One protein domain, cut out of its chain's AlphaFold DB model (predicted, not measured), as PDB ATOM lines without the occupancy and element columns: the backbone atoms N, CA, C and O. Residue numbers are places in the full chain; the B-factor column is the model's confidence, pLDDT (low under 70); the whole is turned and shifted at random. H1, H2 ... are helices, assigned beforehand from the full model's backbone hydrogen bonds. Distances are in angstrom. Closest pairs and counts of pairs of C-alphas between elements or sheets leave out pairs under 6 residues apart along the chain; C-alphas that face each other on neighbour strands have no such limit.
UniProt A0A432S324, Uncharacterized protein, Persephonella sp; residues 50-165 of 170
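Overview. This is residues 50 to 165 of the 170 residues of an uncharacterized protein of Persephonella sp (UniProt A0A432S324). One long helix, H4, makes the length of the model, and beside its first part lies a small set of helices, H1, H2 and H3, running nearly side by side with it. H2 and H4 lie on opposite sides of this set, with short H1 and longer H3 between them, while H4 runs on past the others to a corner where small H5 turns across its end and residues 159 to 165 fold back. The 116 printed residues hold five named helices, H1 to H5 in chain order, and no named strand; the class is all helix. The whole is only just loose, close to extended, with a radius of gyration of the C-alphas of 19.6 A and spans of 62 by 24 by 16 A.

Arrangement. H1, residues 50 to 57, and H2, residues 64 to 79, touch and form a helical hairpin, at a shallow tilt of 18 degrees, opposite ways; H2 does this with residues 67 to 74 alone, and the closest C-alphas, of Leu 50 and Ala 70, are 5.7 A apart. H2 and H3, residues 83 to 106, form a second helical hairpin at a shallow tilt of 22 degrees. Their closest C-alphas, of Val 77 and Leu 86, are 6.5 A apart. H1 and H3 only just touch, with 3 pairs of C-alphas within 8 A, and run the same way at a shallow tilt of 12 degrees; the closest are Leu 50 and Val 93, at 7.1 A. H4, residues 113 to 148, touches H1 with residues 115 to 122 alone, opposite ways at a shallow tilt of 11 degrees; the closest C-alphas, of Leu 52 and Leu 118, are 7.2 A apart. H3 and H4 are near each other, with 11 pairs of C-alphas within 10 A but no pair within 8 A. H2 and H4 are apart. H5, residues 150 to 158, touches H4 only at the corner, about perpendicular at 86 degrees, with the C-alphas of Leu 146 and Gly 152 closest at 5.6 A. The helix packing is mostly aligned, the 4 pairs that touch away from a corner being at a shallow tilt. In H2, H3, H4 and H5 every O i to N i+4 pair is within hydrogen-bond range; in H1 it is 3 of 4.

Along the chain. H1 begins at C-alpha 50, (210.974, 177.638, 184.820). H2 is 23.0 A from first to last C-alpha and H3 34.8 A. H4, 52.8 A long, begins at C-alpha 113, (229.146, 184.572, 178.563). H1 and H5 are short, 11.6 A and 12.7 A, and H5 ends at C-alpha 158, (178.768, 155.711, 170.185).

Size, cuts and confidence. The two C-alphas farthest apart, of Asn 108 and Leu 154, are 62.6 A apart. The printed part has no cut; the links H2 to H3 and H4 to H5 are tight, H1 to H2 and H3 to H4 are short, and no link is long. The mean pLDDT of the printed part is 91.7, and no printed residue is under 70.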
ATOM      1  N   LEU A  50     211.011 177.234 183.412       95.94
ATOM      2  CA  LEU A  50     210.974 177.638 184.820       95.94
ATOM      3  C   LEU A  50     212.249 177.267 185.590       95.94
ATOM      4  O   LEU A  50     212.708 178.053 186.410       95.94
ATOM      5  N   GLU A  51     212.889 176.146 185.267       94.94
ATOM      6  CA  GLU A  51     214.191 175.763 185.832       94.94
ATOM      7  C   GLU A  51     215.324 176.729 185.456       94.94
ATOM      8  O   GLU A  51     216.266 176.907 186.226       94.94
ATOM      9  N   LEU A  52     215.236 177.419 184.310       95.25
ATOM     10  CA  LEU A  52     216.223 178.448 183.971       95.25
ATOM     11  C   LEU A  52     216.187 179.627 184.945       95.25
ATOM     12  O   LEU A  52     217.199 180.311 185.061       95.25
ATOM     13  N   VAL A  53     215.074 179.879 185.644       94.56
ATOM     14  CA  VAL A  53     214.993 180.952 186.652       94.56
ATOM     15  C   VAL A  53     216.020 180.715 187.762       94.56
ATOM     16  O   VAL A  53     216.755 181.634 188.125       94.56
ATOM     17  N   ASP A  54     216.160 179.470 188.221       92.19
ATOM     18  CA  ASP A  54     217.171 179.087 189.212       92.19
ATOM     19  C   ASP A  54     218.593 179.252 188.673       92.19
ATOM     20  O   ASP A  54     219.500 179.675 189.396       92.19
ATOM     21  N   GLU A  55     218.803 178.950 187.390       93.50
ATOM     22  CA  GLU A  55     220.091 179.172 186.739       93.50
ATOM     23  C   GLU A  55     220.421 180.664 186.633       93.50
ATOM     24  O   GLU A  55     221.538 181.054 186.963       93.50
ATOM     25  N   PHE A  56     219.461 181.517 186.257       93.06
ATOM     26  CA  PHE A  56     219.646 182.971 186.226       93.06
ATOM     27  C   PHE A  56     219.964 183.537 187.614       93.06
ATOM     28  O   PHE A  56     220.874 184.359 187.739       93.06
ATOM     29  N   ASN A  57     219.303 183.043 188.666       92.75
ATOM     30  CA  ASN A  57     219.530 183.481 190.045       92.75
ATOM     31  C   ASN A  57     220.987 183.315 190.516       92.75
ATOM     32  O   ASN A  57     221.472 184.092 191.340       92.75
ATOM     33  N   LYS A  58     221.730 182.345 189.967       91.62
ATOM     34  CA  LYS A  58     223.160 182.167 190.277       91.62
ATOM     35  C   LYS A  58     224.024 183.340 189.796       91.62
ATOM     36  O   LYS A  58     225.100 183.554 190.353       91.62
ATOM     37  N   TYR A  59     223.573 184.087 188.786       90.12
ATOM     38  CA  TYR A  59     224.347 185.153 188.139       90.12
ATOM     39  C   TYR A  59     223.824 186.563 188.442       90.12
ATOM     40  O   TYR A  59     224.644 187.472 188.608       90.12
ATOM     41  N   ILE A  60     222.499 186.728 188.524       87.06
ATOM     42  CA  ILE A  60     221.798 188.010 188.704       87.06
ATOM     43  C   ILE A  60     220.781 187.901 189.839       87.06
ATOM     44  O   ILE A  60     219.597 187.730 189.581       87.06
ATOM     45  N   LYS A  61     221.270 187.907 191.088       87.75
ATOM     46  CA  LYS A  61     220.500 187.710 192.337       87.75
ATOM     47  C   LYS A  61     219.029 188.120 192.197       87.75
ATOM     48  O   LYS A  61     218.702 189.299 192.325       87.75
ATOM     49  N   LEU A  62     218.169 187.142 191.933       90.44
ATOM     50  CA  LEU A  62     216.758 187.389 191.684       90.44
ATOM     51  C   LEU A  62     216.051 187.633 193.014       90.44
ATOM     52  O   LEU A  62     216.413 187.054 194.044       90.44
ATOM     53  N   ASP A  63     215.023 188.475 192.979       90.62
ATOM     54  CA  ASP A  63     214.147 188.663 194.127       90.62
ATOM     55  C   ASP A  63     213.482 187.336 194.502       90.62
ATOM     56  O   ASP A  63     213.075 186.553 193.640       90.62
ATOM     57  N   PHE A  64     213.347 187.093 195.808       91.12
ATOM     58  CA  PHE A  64     212.726 185.872 196.322       91.12
ATOM     59  C   PHE A  64     211.323 185.658 195.736       91.12
ATOM     60  O   PHE A  64     210.997 184.546 195.330       91.12
ATOM     61  N   ASP A  65     210.550 186.735 195.579       90.88
ATOM     62  CA  ASP A  65     209.206 186.715 194.998       90.88
ATOM     63  C   ASP A  65     209.183 186.181 193.551       90.88
ATOM     64  O   ASP A  65     208.215 185.541 193.143       90.88
ATOM     65  N   LEU A  66     210.229 186.433 192.748       92.44
ATOM     66  CA  LEU A  66     210.331 185.907 191.377       92.44
ATOM     67  C   LEU A  66     210.573 184.399 191.383       92.44
ATOM     68  O   LEU A  66     209.966 183.664 190.606       92.44
ATOM     69  N   ILE A  67     211.454 183.953 192.276       93.62
ATOM     70  CA  ILE A  67     211.816 182.546 192.434       93.62
ATOM     71  C   ILE A  67     210.608 181.754 192.950       93.62
ATOM     72  O   ILE A  67     210.261 180.719 192.384       93.62
ATOM     73  N   GLU A  68     209.918 182.262 193.973       94.19
ATOM     74  CA  GLU A  68     208.711 181.643 194.530       94.19
ATOM     75  C   GLU A  68     207.613 181.506 193.467       94.19
ATOM     76  O   GLU A  68     207.087 180.412 193.261       94.19
ATOM     77  N   LYS A  69     207.343 182.573 192.699       94.50
ATOM     78  CA  LYS A  69     206.398 182.519 191.571       94.50
ATOM     79  C   LYS A  69     206.782 181.468 190.533       94.50
ATOM     80  O   LYS A  69     205.894 180.811 189.991       94.50
ATOM     81  N   ALA A  70     208.071 181.311 190.234       94.94
ATOM     82  CA  ALA A  70     208.531 180.305 189.283       94.94
ATOM     83  C   ALA A  70     208.271 178.877 189.792       94.94
ATOM     84  O   ALA A  70     207.780 178.042 189.029       94.94
ATOM     85  N   TYR A  71     208.514 178.607 191.079       94.75
ATOM     86  CA  TYR A  71     208.214 177.310 191.692       94.75
ATOM     87  C   TYR A  71     206.715 177.011 191.746       94.75
ATOM     88  O   TYR A  71     206.300 175.927 191.337       94.75
ATOM     89  N   GLU A  72     205.893 177.972 192.173       94.88
ATOM     90  CA  GLU A  72     204.435 177.804 192.169       94.88
ATOM     91  C   GLU A  72     203.897 177.535 190.760       94.88
ATOM     92  O   GLU A  72     202.977 176.736 190.568       94.88
ATOM     93  N   LEU A  73     204.443 178.227 189.756       95.44
ATOM     94  CA  LEU A  73     204.032 178.033 188.373       95.44
ATOM     95  C   LEU A  73     204.463 176.660 187.854       95.44
ATOM     96  O   LEU A  73     203.711 176.045 187.103       95.44
ATOM     97  N   LYS A  74     205.620 176.149 188.291       94.69
ATOM     98  CA  LYS A  74     206.105 174.818 187.913       94.69
ATOM     99  C   LYS A  74     205.160 173.731 188.413       94.69
ATOM    100  O   LYS A  74     204.722 172.904 187.621       94.69
ATOM    101  N   GLU A  75     204.760 173.794 189.680       93.69
ATOM    102  CA  GLU A  75     203.797 172.848 190.260       93.69
ATOM    103  C   GLU A  75     202.449 172.881 189.514       93.69
ATOM    104  O   GLU A  75     201.865 171.841 189.188       93.69
ATOM    105  N   LYS A  76     201.969 174.082 189.166       94.69
ATOM    106  CA  LYS A  76     200.737 174.263 188.380       94.69
ATOM    107  C   LYS A  76     200.852 173.691 186.963       94.69
ATOM    108  O   LYS A  76     199.887 173.112 186.467       94.69
ATOM    109  N   VAL A  77     202.008 173.837 186.315       94.62
ATOM    110  CA  VAL A  77     202.278 173.261 184.987       94.62
ATOM    111  C   VAL A  77     202.317 171.736 185.057       94.62
ATOM    112  O   VAL A  77     201.698 171.084 184.223       94.62
ATOM    113  N   GLU A  78     202.990 171.153 186.049       91.69
ATOM    114  CA  GLU A  78     203.122 169.695 186.187       91.69
ATOM    115  C   GLU A  78     201.777 169.004 186.442       91.69
ATOM    116  O   GLU A  78     201.521 167.914 185.919       91.69
ATOM    117  N   THR A  79     200.896 169.655 187.204       90.62
ATOM    118  CA  THR A  79     199.605 169.092 187.630       90.62
ATOM    119  C   THR A  79     198.456 169.341 186.653       90.62
ATOM    120  O   THR A  79     197.447 168.636 186.719       90.62
ATOM    121  N   THR A  80     198.582 170.299 185.728       89.38
ATOM    122  CA  THR A  80     197.540 170.548 184.723       89.38
ATOM    123  C   THR A  80     197.651 169.592 183.531       89.38
ATOM    124  O   THR A  80     198.739 169.223 183.083       89.38
ATOM    125  N   TYR A  81     196.491 169.232 182.988       82.00
ATOM    126  CA  TYR A  81     196.333 168.587 181.677       82.00
ATOM    127  C   TYR A  81     195.490 169.443 180.722       82.00
ATOM    128  O   TYR A  81     195.278 169.079 179.571       82.00
ATOM    129  N   ASP A  82     195.005 170.580 181.219       86.38
ATOM    130  CA  ASP A  82     194.244 171.547 180.450       86.38
ATOM    131  C   ASP A  82     195.205 172.447 179.669       86.38
ATOM    132  O   ASP A  82     196.031 173.162 180.253       86.38
ATOM    133  N   VAL A  83     195.089 172.388 178.345       84.81
ATOM    134  CA  VAL A  83     195.920 173.143 177.408       84.81
ATOM    135  C   VAL A  83     195.665 174.641 177.522       84.81
ATOM    136  O   VAL A  83     196.616 175.415 177.425       84.81
ATOM    137  N   GLU A  84     194.437 175.074 177.819       86.38
ATOM    138  CA  GLU A  84     194.142 176.496 178.014       86.38
ATOM    139  C   GLU A  84     194.931 177.048 179.209       86.38
ATOM    140  O   GLU A  84     195.520 178.134 179.151       86.38
ATOM    141  N   ASN A  85     195.030 176.263 180.285       89.69
ATOM    142  CA  ASN A  85     195.869 176.621 181.422       89.69
ATOM    143  C   ASN A  85     197.357 176.623 181.056       89.69
ATOM    144  O   ASN A  85     198.061 177.536 181.475       89.69
ATOM    145  N   LEU A  86     197.840 175.680 180.238       91.19
ATOM    146  CA  LEU A  86     199.232 175.690 179.761       91.19
ATOM    147  C   LEU A  86     199.558 176.942 178.934       91.19
ATOM    148  O   LEU A  86     200.620 177.537 179.125       91.19
ATOM    149  N   VAL A  87     198.631 177.391 178.082       87.44
ATOM    150  CA  VAL A  87     198.750 178.653 177.331       87.44
ATOM    151  C   VAL A  87     198.867 179.837 178.288       87.44
ATOM    152  O   VAL A  87     199.803 180.636 178.192       87.44
ATOM    153  N   ARG A  88     197.962 179.924 179.269       89.75
ATOM    154  CA  ARG A  88     197.989 180.979 180.293       89.75
ATOM    155  C   ARG A  88     199.288 180.951 181.097       89.75
ATOM    156  O   ARG A  88     199.870 182.003 181.353       89.75
ATOM    157  N   TYR A  89     199.771 179.768 181.467       93.50
ATOM    158  CA  TYR A  89     201.028 179.616 182.193       93.50
ATOM    159  C   TYR A  89     202.225 180.050 181.358       93.50
ATOM    160  O   TYR A  89     203.082 180.746 181.895       93.50
ATOM    161  N   ASN A  90     202.271 179.763 180.052       93.06
ATOM    162  CA  ASN A  90     203.345 180.298 179.217       93.06
ATOM    163  C   ASN A  90     203.372 181.833 179.213       93.06
ATOM    164  O   ASN A  90     204.451 182.413 179.309       93.06
ATOM    165  N   LEU A  91     202.216 182.499 179.130       91.50
ATOM    166  CA  LEU A  91     202.173 183.964 179.179       91.50
ATOM    167  C   LEU A  91     202.793 184.493 180.478       91.50
ATOM    168  O   LEU A  91     203.581 185.437 180.446       91.50
ATOM    169  N   ILE A  92     202.495 183.849 181.608       93.75
ATOM    170  CA  ILE A  92     203.089 184.198 182.905       93.75
ATOM    171  C   ILE A  92     204.604 183.939 182.892       93.75
ATOM    172  O   ILE A  92     205.364 184.796 183.340       93.75
ATOM    173  N   VAL A  93     205.060 182.813 182.327       94.50
ATOM    174  CA  VAL A  93     206.493 182.501 182.158       94.50
ATOM    175  C   VAL A  93     207.203 183.580 181.331       94.50
ATOM    176  O   VAL A  93     208.284 184.030 181.706       94.50
ATOM    177  N   GLU A  94     206.621 184.032 180.218       93.75
ATOM    178  CA  GLU A  94     207.226 185.076 179.379       93.75
ATOM    179  C   GLU A  94     207.302 186.431 180.097       93.75
ATOM    180  O   GLU A  94     208.288 187.149 179.919       93.75
ATOM    181  N   VAL A  95     206.313 186.769 180.934       93.62
ATOM    182  CA  VAL A  95     206.372 187.959 181.801       93.62
ATOM    183  C   VAL A  95     207.515 187.834 182.809       93.62
ATOM    184  O   VAL A  95     208.330 188.749 182.901       93.62
ATOM    185  N   LEU A  96     207.631 186.684 183.479       94.31
ATOM    186  CA  LEU A  96     208.717 186.373 184.416       94.31
ATOM    187  C   LEU A  96     210.093 186.575 183.768       94.31
ATOM    188  O   LEU A  96     210.958 187.262 184.307       94.31
ATOM    189  N   PHE A  97     210.295 186.047 182.561       94.44
ATOM    190  CA  PHE A  97     211.564 186.230 181.863       94.44
ATOM    191  C   PHE A  97     211.823 187.653 181.390       94.44
ATOM    192  O   PHE A  97     212.981 188.055 181.307       94.44
ATOM    193  N   LYS A  98     210.779 188.416 181.069       94.06
ATOM    194  CA  LYS A  98     210.933 189.828 180.722       94.06
ATOM    195  C   LYS A  98     211.413 190.643 181.927       94.06
ATOM    196  O   LYS A  98     212.210 191.562 181.759       94.06
ATOM    197  N   GLU A  99     210.958 190.294 183.129       93.44
ATOM    198  CA  GLU A  99     211.453 190.884 184.379       93.44
ATOM    199  C   GLU A  99     212.929 190.518 184.609       93.44
ATOM    200  O   GLU A  99     213.741 191.407 184.862       93.44
ATOM    201  N   ILE A 100     213.303 189.250 184.401       93.31
ATOM    202  CA  ILE A 100     214.702 188.788 184.471       93.31
ATOM    203  C   ILE A 100     215.588 189.536 183.462       93.31
ATOM    204  O   ILE A 100     216.662 190.005 183.827       93.31
ATOM    205  N   GLU A 101     215.154 189.700 182.209       92.06
ATOM    206  CA  GLU A 101     215.896 190.475 181.203       92.06
ATOM    207  C   GLU A 101     216.096 191.932 181.620       92.06
ATOM    208  O   GLU A 101     217.200 192.456 181.483       92.06
ATOM    209  N   GLY A 102     215.069 192.554 182.206       92.06
ATOM    210  CA  GLY A 102     215.180 193.898 182.765       92.06
ATOM    211  C   GLY A 102     216.242 194.000 183.864       92.06
ATOM    212  O   GLY A 102     216.960 194.996 183.926       92.06
ATOM    213  N   LEU A 103     216.400 192.967 184.697       91.25
ATOM    214  CA  LEU A 103     217.463 192.914 185.707       91.25
ATOM    215  C   LEU A 103     218.851 192.747 185.072       91.25
ATOM    216  O   LEU A 103     219.791 193.436 185.469       91.25
ATOM    217  N   ILE A 104     218.980 191.900 184.042       91.56
ATOM    218  CA  ILE A 104     220.233 191.742 183.278       91.56
ATOM    219  C   ILE A 104     220.666 193.085 182.668       91.56
ATOM    220  O   ILE A 104     221.850 193.436 182.735       91.56
ATOM    221  N   ASP A 105     219.710 193.831 182.100       89.56
ATOM    222  CA  ASP A 105     219.914 195.176 181.556       89.56
ATOM    223  C   ASP A 105     220.405 196.150 182.635       89.56
ATOM    224  O   ASP A 105     221.420 196.824 182.450       89.56
ATOM    225  N   MET A 106     219.718 196.208 183.782       89.06
ATOM    226  CA  MET A 106     220.061 197.126 184.876       89.06
ATOM    227  C   MET A 106     221.450 196.857 185.465       89.06
ATOM    228  O   MET A 106     222.166 197.801 185.808       89.06
ATOM    229  N   GLU A 107     221.858 195.592 185.558       88.94
ATOM    230  CA  GLU A 107     223.177 195.206 186.066       88.94
ATOM    231  C   GLU A 107     224.294 195.263 185.001       88.94
ATOM    232  O   GLU A 107     225.452 194.984 185.318       88.94
ATOM    233  N   ASN A 108     223.987 195.632 183.747       85.75
ATOM    234  CA  ASN A 108     224.911 195.586 182.600       85.75
ATOM    235  C   ASN A 108     225.577 194.208 182.411       85.75
ATOM    236  O   ASN A 108     226.750 194.106 182.042       85.75
ATOM    237  N   ARG A 109     224.835 193.126 182.665       84.25
ATOM    238  CA  ARG A 109     225.357 191.750 182.615       84.25
ATOM    239  C   ARG A 109     225.142 191.053 181.271       84.25
ATOM    240  O   ARG A 109     225.500 189.889 181.127       84.25
ATOM    241  N   HIS A 110     224.636 191.762 180.261       79.56
ATOM    242  CA  HIS A 110     224.407 191.209 178.920       79.56
ATOM    243  C   HIS A 110     225.643 190.626 178.256       79.56
ATOM    244  O   HIS A 110     225.506 189.702 177.463       79.56
ATOM    245  N   ASP A 111     226.836 191.145 178.560       83.06
ATOM    246  CA  ASP A 111     228.087 190.659 177.974       83.06
ATOM    247  C   ASP A 111     228.687 189.431 178.663       83.06
ATOM    248  O   ASP A 111     229.617 188.822 178.126       83.06
ATOM    249  N   ASP A 112     228.116 189.024 179.795       91.75
ATOM    250  CA  ASP A 112     228.494 187.815 180.508       91.75
ATOM    251  C   ASP A 112     228.190 186.575 179.649       91.75
ATOM    252  O   ASP A 112     227.077 186.366 179.157       91.75
ATOM    253  N   ILE A 113     229.218 185.751 179.433       92.00
ATOM    254  CA  ILE A 113     229.146 184.572 178.563       92.00
ATOM    255  C   ILE A 113     228.104 183.577 179.075       92.00
ATOM    256  O   ILE A 113     227.418 182.948 178.267       92.00
ATOM    257  N   ASP A 114     227.982 183.414 180.391       92.75
ATOM    258  CA  ASP A 114     227.078 182.423 180.961       92.75
ATOM    259  C   ASP A 114     225.627 182.901 180.879       92.75
ATOM    260  O   ASP A 114     224.750 182.125 180.496       92.75
ATOM    261  N   ILE A 115     225.384 184.202 181.049       92.75
ATOM    262  CA  ILE A 115     224.064 184.800 180.798       92.75
ATOM    263  C   ILE A 115     223.685 184.704 179.318       92.75
ATOM    264  O   ILE A 115     222.567 184.295 179.002       92.75
ATOM    265  N   LYS A 116     224.614 184.970 178.386       92.88
ATOM    266  CA  LYS A 116     224.369 184.767 176.944       92.88
ATOM    267  C   LYS A 116     223.968 183.326 176.632       92.88
ATOM    268  O   LYS A 116     223.049 183.109 175.841       92.88
ATOM    269  N   LYS A 117     224.616 182.332 177.250       94.25
ATOM    270  CA  LYS A 117     224.234 180.918 177.085       94.25
ATOM    271  C   LYS A 117     222.821 180.660 177.601       94.25
ATOM    272  O   LYS A 117     222.049 180.026 176.889       94.25
ATOM    273  N   LEU A 118     222.465 181.159 178.785       95.06
ATOM    274  CA  LEU A 118     221.119 180.979 179.339       95.06
ATOM    275  C   LEU A 118     220.043 181.623 178.454       95.06
ATOM    276  O   LEU A 118     219.019 180.997 178.183       95.06
ATOM    277  N   LEU A 119     220.299 182.818 177.915       93.62
ATOM    278  CA  LEU A 119     219.405 183.476 176.955       93.62
ATOM    279  C   LEU A 119     219.259 182.674 175.650       93.62
ATOM    280  O   LEU A 119     218.157 182.558 175.112       93.62
ATOM    281  N   LEU A 120     220.339 182.064 175.150       94.69
ATOM    282  CA  LEU A 120     220.279 181.166 173.989       94.69
ATOM    283  C   LEU A 120     219.454 179.905 174.276       94.69
ATOM    284  O   LEU A 120     218.644 179.509 173.437       94.69
ATOM    285  N   VAL A 121     219.621 179.295 175.454       96.00
ATOM    286  CA  VAL A 121     218.817 178.136 175.873       96.00
ATOM    287  C   VAL A 121     217.343 178.528 175.974       96.00
ATOM    288  O   VAL A 121     216.501 177.847 175.391       96.00
ATOM    289  N   ARG A 122     217.026 179.666 176.606       94.50
ATOM    290  CA  ARG A 122     215.660 180.211 176.661       94.50
ATOM    291  C   ARG A 122     215.066 180.373 175.260       94.50
ATOM    292  O   ARG A 122     213.947 179.925 175.015       94.50
ATOM    293  N   ASN A 123     215.803 180.982 174.332       93.94
ATOM    294  CA  ASN A 123     215.339 181.183 172.957       93.94
ATOM    295  C   ASN A 123     215.118 179.857 172.220       93.94
ATOM    296  O   ASN A 123     214.128 179.712 171.503       93.94
ATOM    297  N   SER A 124     215.989 178.869 172.436       96.50
ATOM    298  CA  SER A 124     215.798 177.521 171.897       96.50
ATOM    299  C   SER A 124     214.523 176.870 172.441       96.50
ATOM    300  O   SER A 124     213.729 176.350 171.660       96.50
ATOM    301  N   LEU A 125     214.275 176.954 173.754       96.06
ATOM    302  CA  LEU A 125     213.040 176.453 174.368       96.06
ATOM    303  C   LEU A 125     211.803 177.186 173.841       96.06
ATOM    304  O   LEU A 125     210.779 176.557 173.599       96.06
ATOM    305  N   LYS A 126     211.893 178.499 173.604       93.44
ATOM    306  CA  LYS A 126     210.810 179.285 173.001       93.44
ATOM    307  C   LYS A 126     210.471 178.814 171.586       93.44
ATOM    308  O   LYS A 126     209.296 178.683 171.268       93.44
ATOM    309  N   MET A 127     211.475 178.533 170.754       94.25
ATOM    310  CA  MET A 127     211.250 177.988 169.409       94.25
ATOM    311  C   MET A 127     210.637 176.587 169.458       94.25
ATOM    312  O   MET A 127     209.659 176.336 168.762       94.25
ATOM    313  N   LYS A 128     211.159 175.707 170.323       95.44
ATOM    314  CA  LYS A 128     210.598 174.363 170.521       95.44
ATOM    315  C   LYS A 128     209.153 174.414 170.995       95.44
ATOM    316  O   LYS A 128     208.335 173.645 170.519       95.44
ATOM    317  N   LEU A 129     208.825 175.329 171.906       94.12
ATOM    318  CA  LEU A 129     207.458 175.482 172.385       94.12
ATOM    319  C   LEU A 129     206.507 175.803 171.227       94.12
ATOM    320  O   LEU A 129     205.502 175.120 171.068       94.12
ATOM    321  N   LYS A 130     206.870 176.781 170.385       92.00
ATOM    322  CA  LYS A 130     206.101 177.151 169.185       92.00
ATOM    323  C   LYS A 130     205.885 175.977 168.238       92.00
ATOM    324  O   LYS A 130     204.770 175.768 167.779       92.00
ATOM    325  N   GLU A 131     206.934 175.203 167.986       94.44
ATOM    326  CA  GLU A 131     206.850 173.981 167.182       94.44
ATOM    327  C   GLU A 131     205.847 172.983 167.779       94.44
ATOM    328  O   GLU A 131     204.989 172.470 167.069       94.44
ATOM    329  N   LYS A 132     205.897 172.750 169.095       94.44
ATOM    330  CA  LYS A 132     204.998 171.808 169.775       94.44
ATOM    331  C   LYS A 132     203.535 172.226 169.754       94.44
ATOM    332  O   LYS A 132     202.665 171.376 169.606       94.44
ATOM    333  N   ILE A 133     203.253 173.520 169.831       91.50
ATOM    334  CA  ILE A 133     201.882 174.031 169.702       91.50
ATOM    335  C   ILE A 133     201.379 173.902 168.270       91.50
ATOM    336  O   ILE A 133     200.223 173.544 168.064       91.50
ATOM    337  N   LEU A 134     202.238 174.168 167.281       92.56
ATOM    338  CA  LEU A 134     201.878 173.985 165.880       92.56
ATOM    339  C   LEU A 134     201.495 172.524 165.617       92.56
ATOM    340  O   LEU A 134     200.402 172.270 165.124       92.56
ATOM    341  N   ASN A 135     202.337 171.581 166.044       93.94
ATOM    342  CA  ASN A 135     202.054 170.150 165.916       93.94
ATOM    343  C   ASN A 135     200.764 169.757 166.649       93.94
ATOM    344  O   ASN A 135     199.958 168.993 166.126       93.94
ATOM    345  N   LEU A 136     200.546 170.276 167.863       94.38
ATOM    346  CA  LEU A 136     199.319 170.039 168.622       94.38
ATOM    347  C   LEU A 136     198.082 170.491 167.833       94.38
ATOM    348  O   LEU A 136     197.116 169.738 167.728       94.38
ATOM    349  N   ASN A 137     198.118 171.692 167.258       92.50
ATOM    350  CA  ASN A 137     197.028 172.218 166.442       92.50
ATOM    351  C   ASN A 137     196.821 171.415 165.154       92.50
ATOM    352  O   ASN A 137     195.678 171.244 164.739       92.50
ATOM    353  N   GLU A 138     197.888 170.899 164.540       94.25
ATOM    354  CA  GLU A 138     197.786 169.992 163.391       94.25
ATOM    355  C   GLU A 138     197.043 168.705 163.777       94.25
ATOM    356  O   GLU A 138     196.051 168.358 163.134       94.25
ATOM    357  N   TYR A 139     197.425 168.060 164.885       94.94
ATOM    358  CA  TYR A 139     196.710 166.881 165.384       94.94
ATOM    359  C   TYR A 139     195.246 167.180 165.729       94.94
ATOM    360  O   TYR A 139     194.369 166.374 165.420       94.94
ATOM    361  N   ILE A 140     194.962 168.329 166.355       93.12
ATOM    362  CA  ILE A 140     193.592 168.765 166.667       93.12
ATOM    363  C   ILE A 140     192.788 168.998 165.383       93.12
ATOM    364  O   ILE A 140     191.630 168.585 165.313       93.12
ATOM    365  N   SER A 141     193.397 169.599 164.357       93.69
ATOM    366  CA  SER A 141     192.765 169.807 163.052       93.69
ATOM    367  C   SER A 141     192.368 168.478 162.422       93.69
ATOM    368  O   SER A 141     191.199 168.276 162.106       93.69
ATOM    369  N   GLU A 142     193.320 167.549 162.295       94.31
ATOM    370  CA  GLU A 142     193.071 166.226 161.714       94.31
ATOM    371  C   GLU A 142     192.013 165.448 162.508       94.31
ATOM    372  O   GLU A 142     191.144 164.787 161.935       94.31
ATOM    373  N   TYR A 143     192.054 165.554 163.836       94.50
ATOM    374  CA  TYR A 143     191.100 164.915 164.735       94.50
ATOM    375  C   TYR A 143     189.677 165.457 164.544       94.50
ATOM    376  O   TYR A 143     188.737 164.676 164.364       94.50
ATOM    377  N   ASN A 144     189.514 166.782 164.530       92.31
ATOM    378  CA  ASN A 144     188.218 167.431 164.339       92.31
ATOM    379  C   ASN A 144     187.661 167.173 162.928       92.31
ATOM    380  O   ASN A 144     186.492 166.811 162.790       92.31
ATOM    381  N   GLU A 145     188.498 167.257 161.888       94.12
ATOM    382  CA  GLU A 145     188.104 166.918 160.513       94.12
ATOM    383  C   GLU A 145     187.607 165.470 160.407       94.12
ATOM    384  O   GLU A 145     186.604 165.191 159.743       94.12
ATOM    385  N   LEU A 146     188.277 164.536 161.091       93.44
ATOM    386  CA  LEU A 146     187.880 163.134 161.095       93.44
ATOM    387  C   LEU A 146     186.549 162.919 161.826       93.44
ATOM    388  O   LEU A 146     185.715 162.152 161.330       93.44
ATOM    389  N   LEU A 147     186.318 163.611 162.948       92.06
ATOM    390  CA  LEU A 147     185.039 163.596 163.671       92.06
ATOM    391  C   LEU A 147     183.872 164.133 162.830       92.06
ATOM    392  O   LEU A 147     182.757 163.613 162.940       92.06
ATOM    393  N   ASP A 148     184.124 165.091 161.939       92.94
ATOM    394  CA  ASP A 148     183.110 165.677 161.053       92.94
ATOM    395  C   ASP A 148     182.702 164.781 159.873       92.94
ATOM    396  O   ASP A 148     181.677 165.011 159.209       92.94
ATOM    397  N   THR A 149     183.448 163.707 159.612       93.06
ATOM    398  CA  THR A 149     183.069 162.716 158.600       93.06
ATOM    399  C   THR A 149     181.824 161.920 159.013       93.06
ATOM    400  O   THR A 149     181.421 161.878 160.173       93.06
ATOM    401  N   PHE A 150     181.184 161.227 158.062       91.12
ATOM    402  CA  PHE A 150     180.048 160.348 158.385       91.12
ATOM    403  C   PHE A 150     180.419 159.262 159.412       91.12
ATOM    404  O   PHE A 150     179.661 159.033 160.353       91.12
ATOM    405  N   MET A 151     181.586 158.627 159.250       91.00
ATOM    406  CA  MET A 151     182.070 157.609 160.190       91.00
ATOM    407  C   MET A 151     182.476 158.227 161.529       91.00
ATOM    408  O   MET A 151     182.151 157.661 162.569       91.00
ATOM    409  N   GLY A 152     183.100 159.409 161.510       89.81
ATOM    410  CA  GLY A 152     183.428 160.176 162.710       89.81
ATOM    411  C   GLY A 152     182.198 160.511 163.543       89.81
ATOM    412  O   GLY A 152     182.166 160.205 164.731       89.81
ATOM    413  N   ARG A 153     181.126 161.015 162.920       91.62
ATOM    414  CA  ARG A 153     179.854 161.300 163.606       91.62
ATOM    415  C   ARG A 153     179.200 160.054 164.198       91.62
ATOM    416  O   ARG A 153     178.657 160.120 165.299       91.62
ATOM    417  N   LEU A 154     179.246 158.924 163.488       89.25
ATOM    418  CA  LEU A 154     178.772 157.647 164.029       89.25
ATOM    419  C   LEU A 154     179.574 157.244 165.267       89.25
ATOM    420  O   LEU A 154     178.979 156.919 166.291       89.25
ATOM    421  N   ILE A 155     180.902 157.324 165.207       89.88
ATOM    422  CA  ILE A 155     181.770 157.039 166.354       89.88
ATOM    423  C   ILE A 155     181.493 158.013 167.507       89.88
ATOM    424  O   ILE A 155     181.282 157.553 168.625       89.88
ATOM    425  N   LYS A 156     181.382 159.322 167.247       89.38
ATOM    426  CA  LYS A 156     181.021 160.357 168.235       89.38
ATOM    427  C   LYS A 156     179.699 160.044 168.940       89.38
ATOM    428  O   LYS A 156     179.570 160.262 170.133       89.38
ATOM    429  N   SER A 157     178.715 159.482 168.231       87.94
ATOM    430  CA  SER A 157     177.439 159.078 168.844       87.94
ATOM    431  C   SER A 157     177.513 157.805 169.699       87.94
ATOM    432  O   SER A 157     176.590 157.528 170.463       87.94
ATOM    433  N   LEU A 158     178.581 157.018 169.548       86.19
ATOM    434  CA  LEU A 158     178.768 155.711 170.185       86.19
ATOM    435  C   LEU A 158     179.901 155.707 171.227       86.19
ATOM    436  O   LEU A 158     180.180 154.655 171.798       86.19
ATOM    437  N   SER A 159     180.574 156.839 171.453       85.62
ATOM    438  CA  SER A 159     181.779 156.949 172.289       85.62
ATOM    439  C   SER A 159     181.913 158.333 172.937       85.62
ATOM    440  O   SER A 159     181.103 159.219 172.678       85.62
ATOM    441  N   ASP A 160     182.954 158.513 173.755       85.38
ATOM    442  CA  ASP A 160     183.234 159.755 174.491       85.38
ATOM    443  C   ASP A 160     184.082 160.776 173.705       85.38
ATOM    444  O   ASP A 160     184.445 161.820 174.245       85.38
ATOM    445  N   PHE A 161     184.411 160.509 172.435       86.69
ATOM    446  CA  PHE A 161     185.190 161.445 171.622       86.69
ATOM    447  C   PHE A 161     184.432 162.766 171.405       86.69
ATOM    448  O   PHE A 161     183.262 162.773 171.016       86.69
ATOM    449  N   GLN A 162     185.110 163.896 171.613       85.44
ATOM    450  CA  GLN A 162     184.553 165.241 171.445       85.44
ATOM    451  C   GLN A 162     185.543 166.148 170.728       85.44
ATOM    452  O   GLN A 162     186.748 165.966 170.872       85.44
ATOM    453  N   GLU A 163     185.015 167.124 169.984       86.81
ATOM    454  CA  GLU A 163     185.820 168.172 169.350       86.81
ATOM    455  C   GLU A 163     186.724 168.859 170.374       86.81
ATOM    456  O   GLU A 163     186.360 169.020 171.541       86.81
ATOM    457  N   LYS A 164     187.912 169.246 169.915       86.06
ATOM    458  CA  LYS A 164     188.926 169.912 170.731       86.06
ATOM    459  C   LYS A 164     189.169 171.312 170.180       86.06
ATOM    460  O   LYS A 164     189.191 171.501 168.965       86.06
ATOM    461  N   ASP A 165     189.350 172.281 171.066       85.19
ATOM    462  CA  ASP A 165     189.597 173.667 170.671       85.19
ATOM    463  C   ASP A 165     190.999 173.846 170.076       85.19
ATOM    464  O   ASP A 165     191.944 173.157 170.461       85.19
TER     465      ASP A 165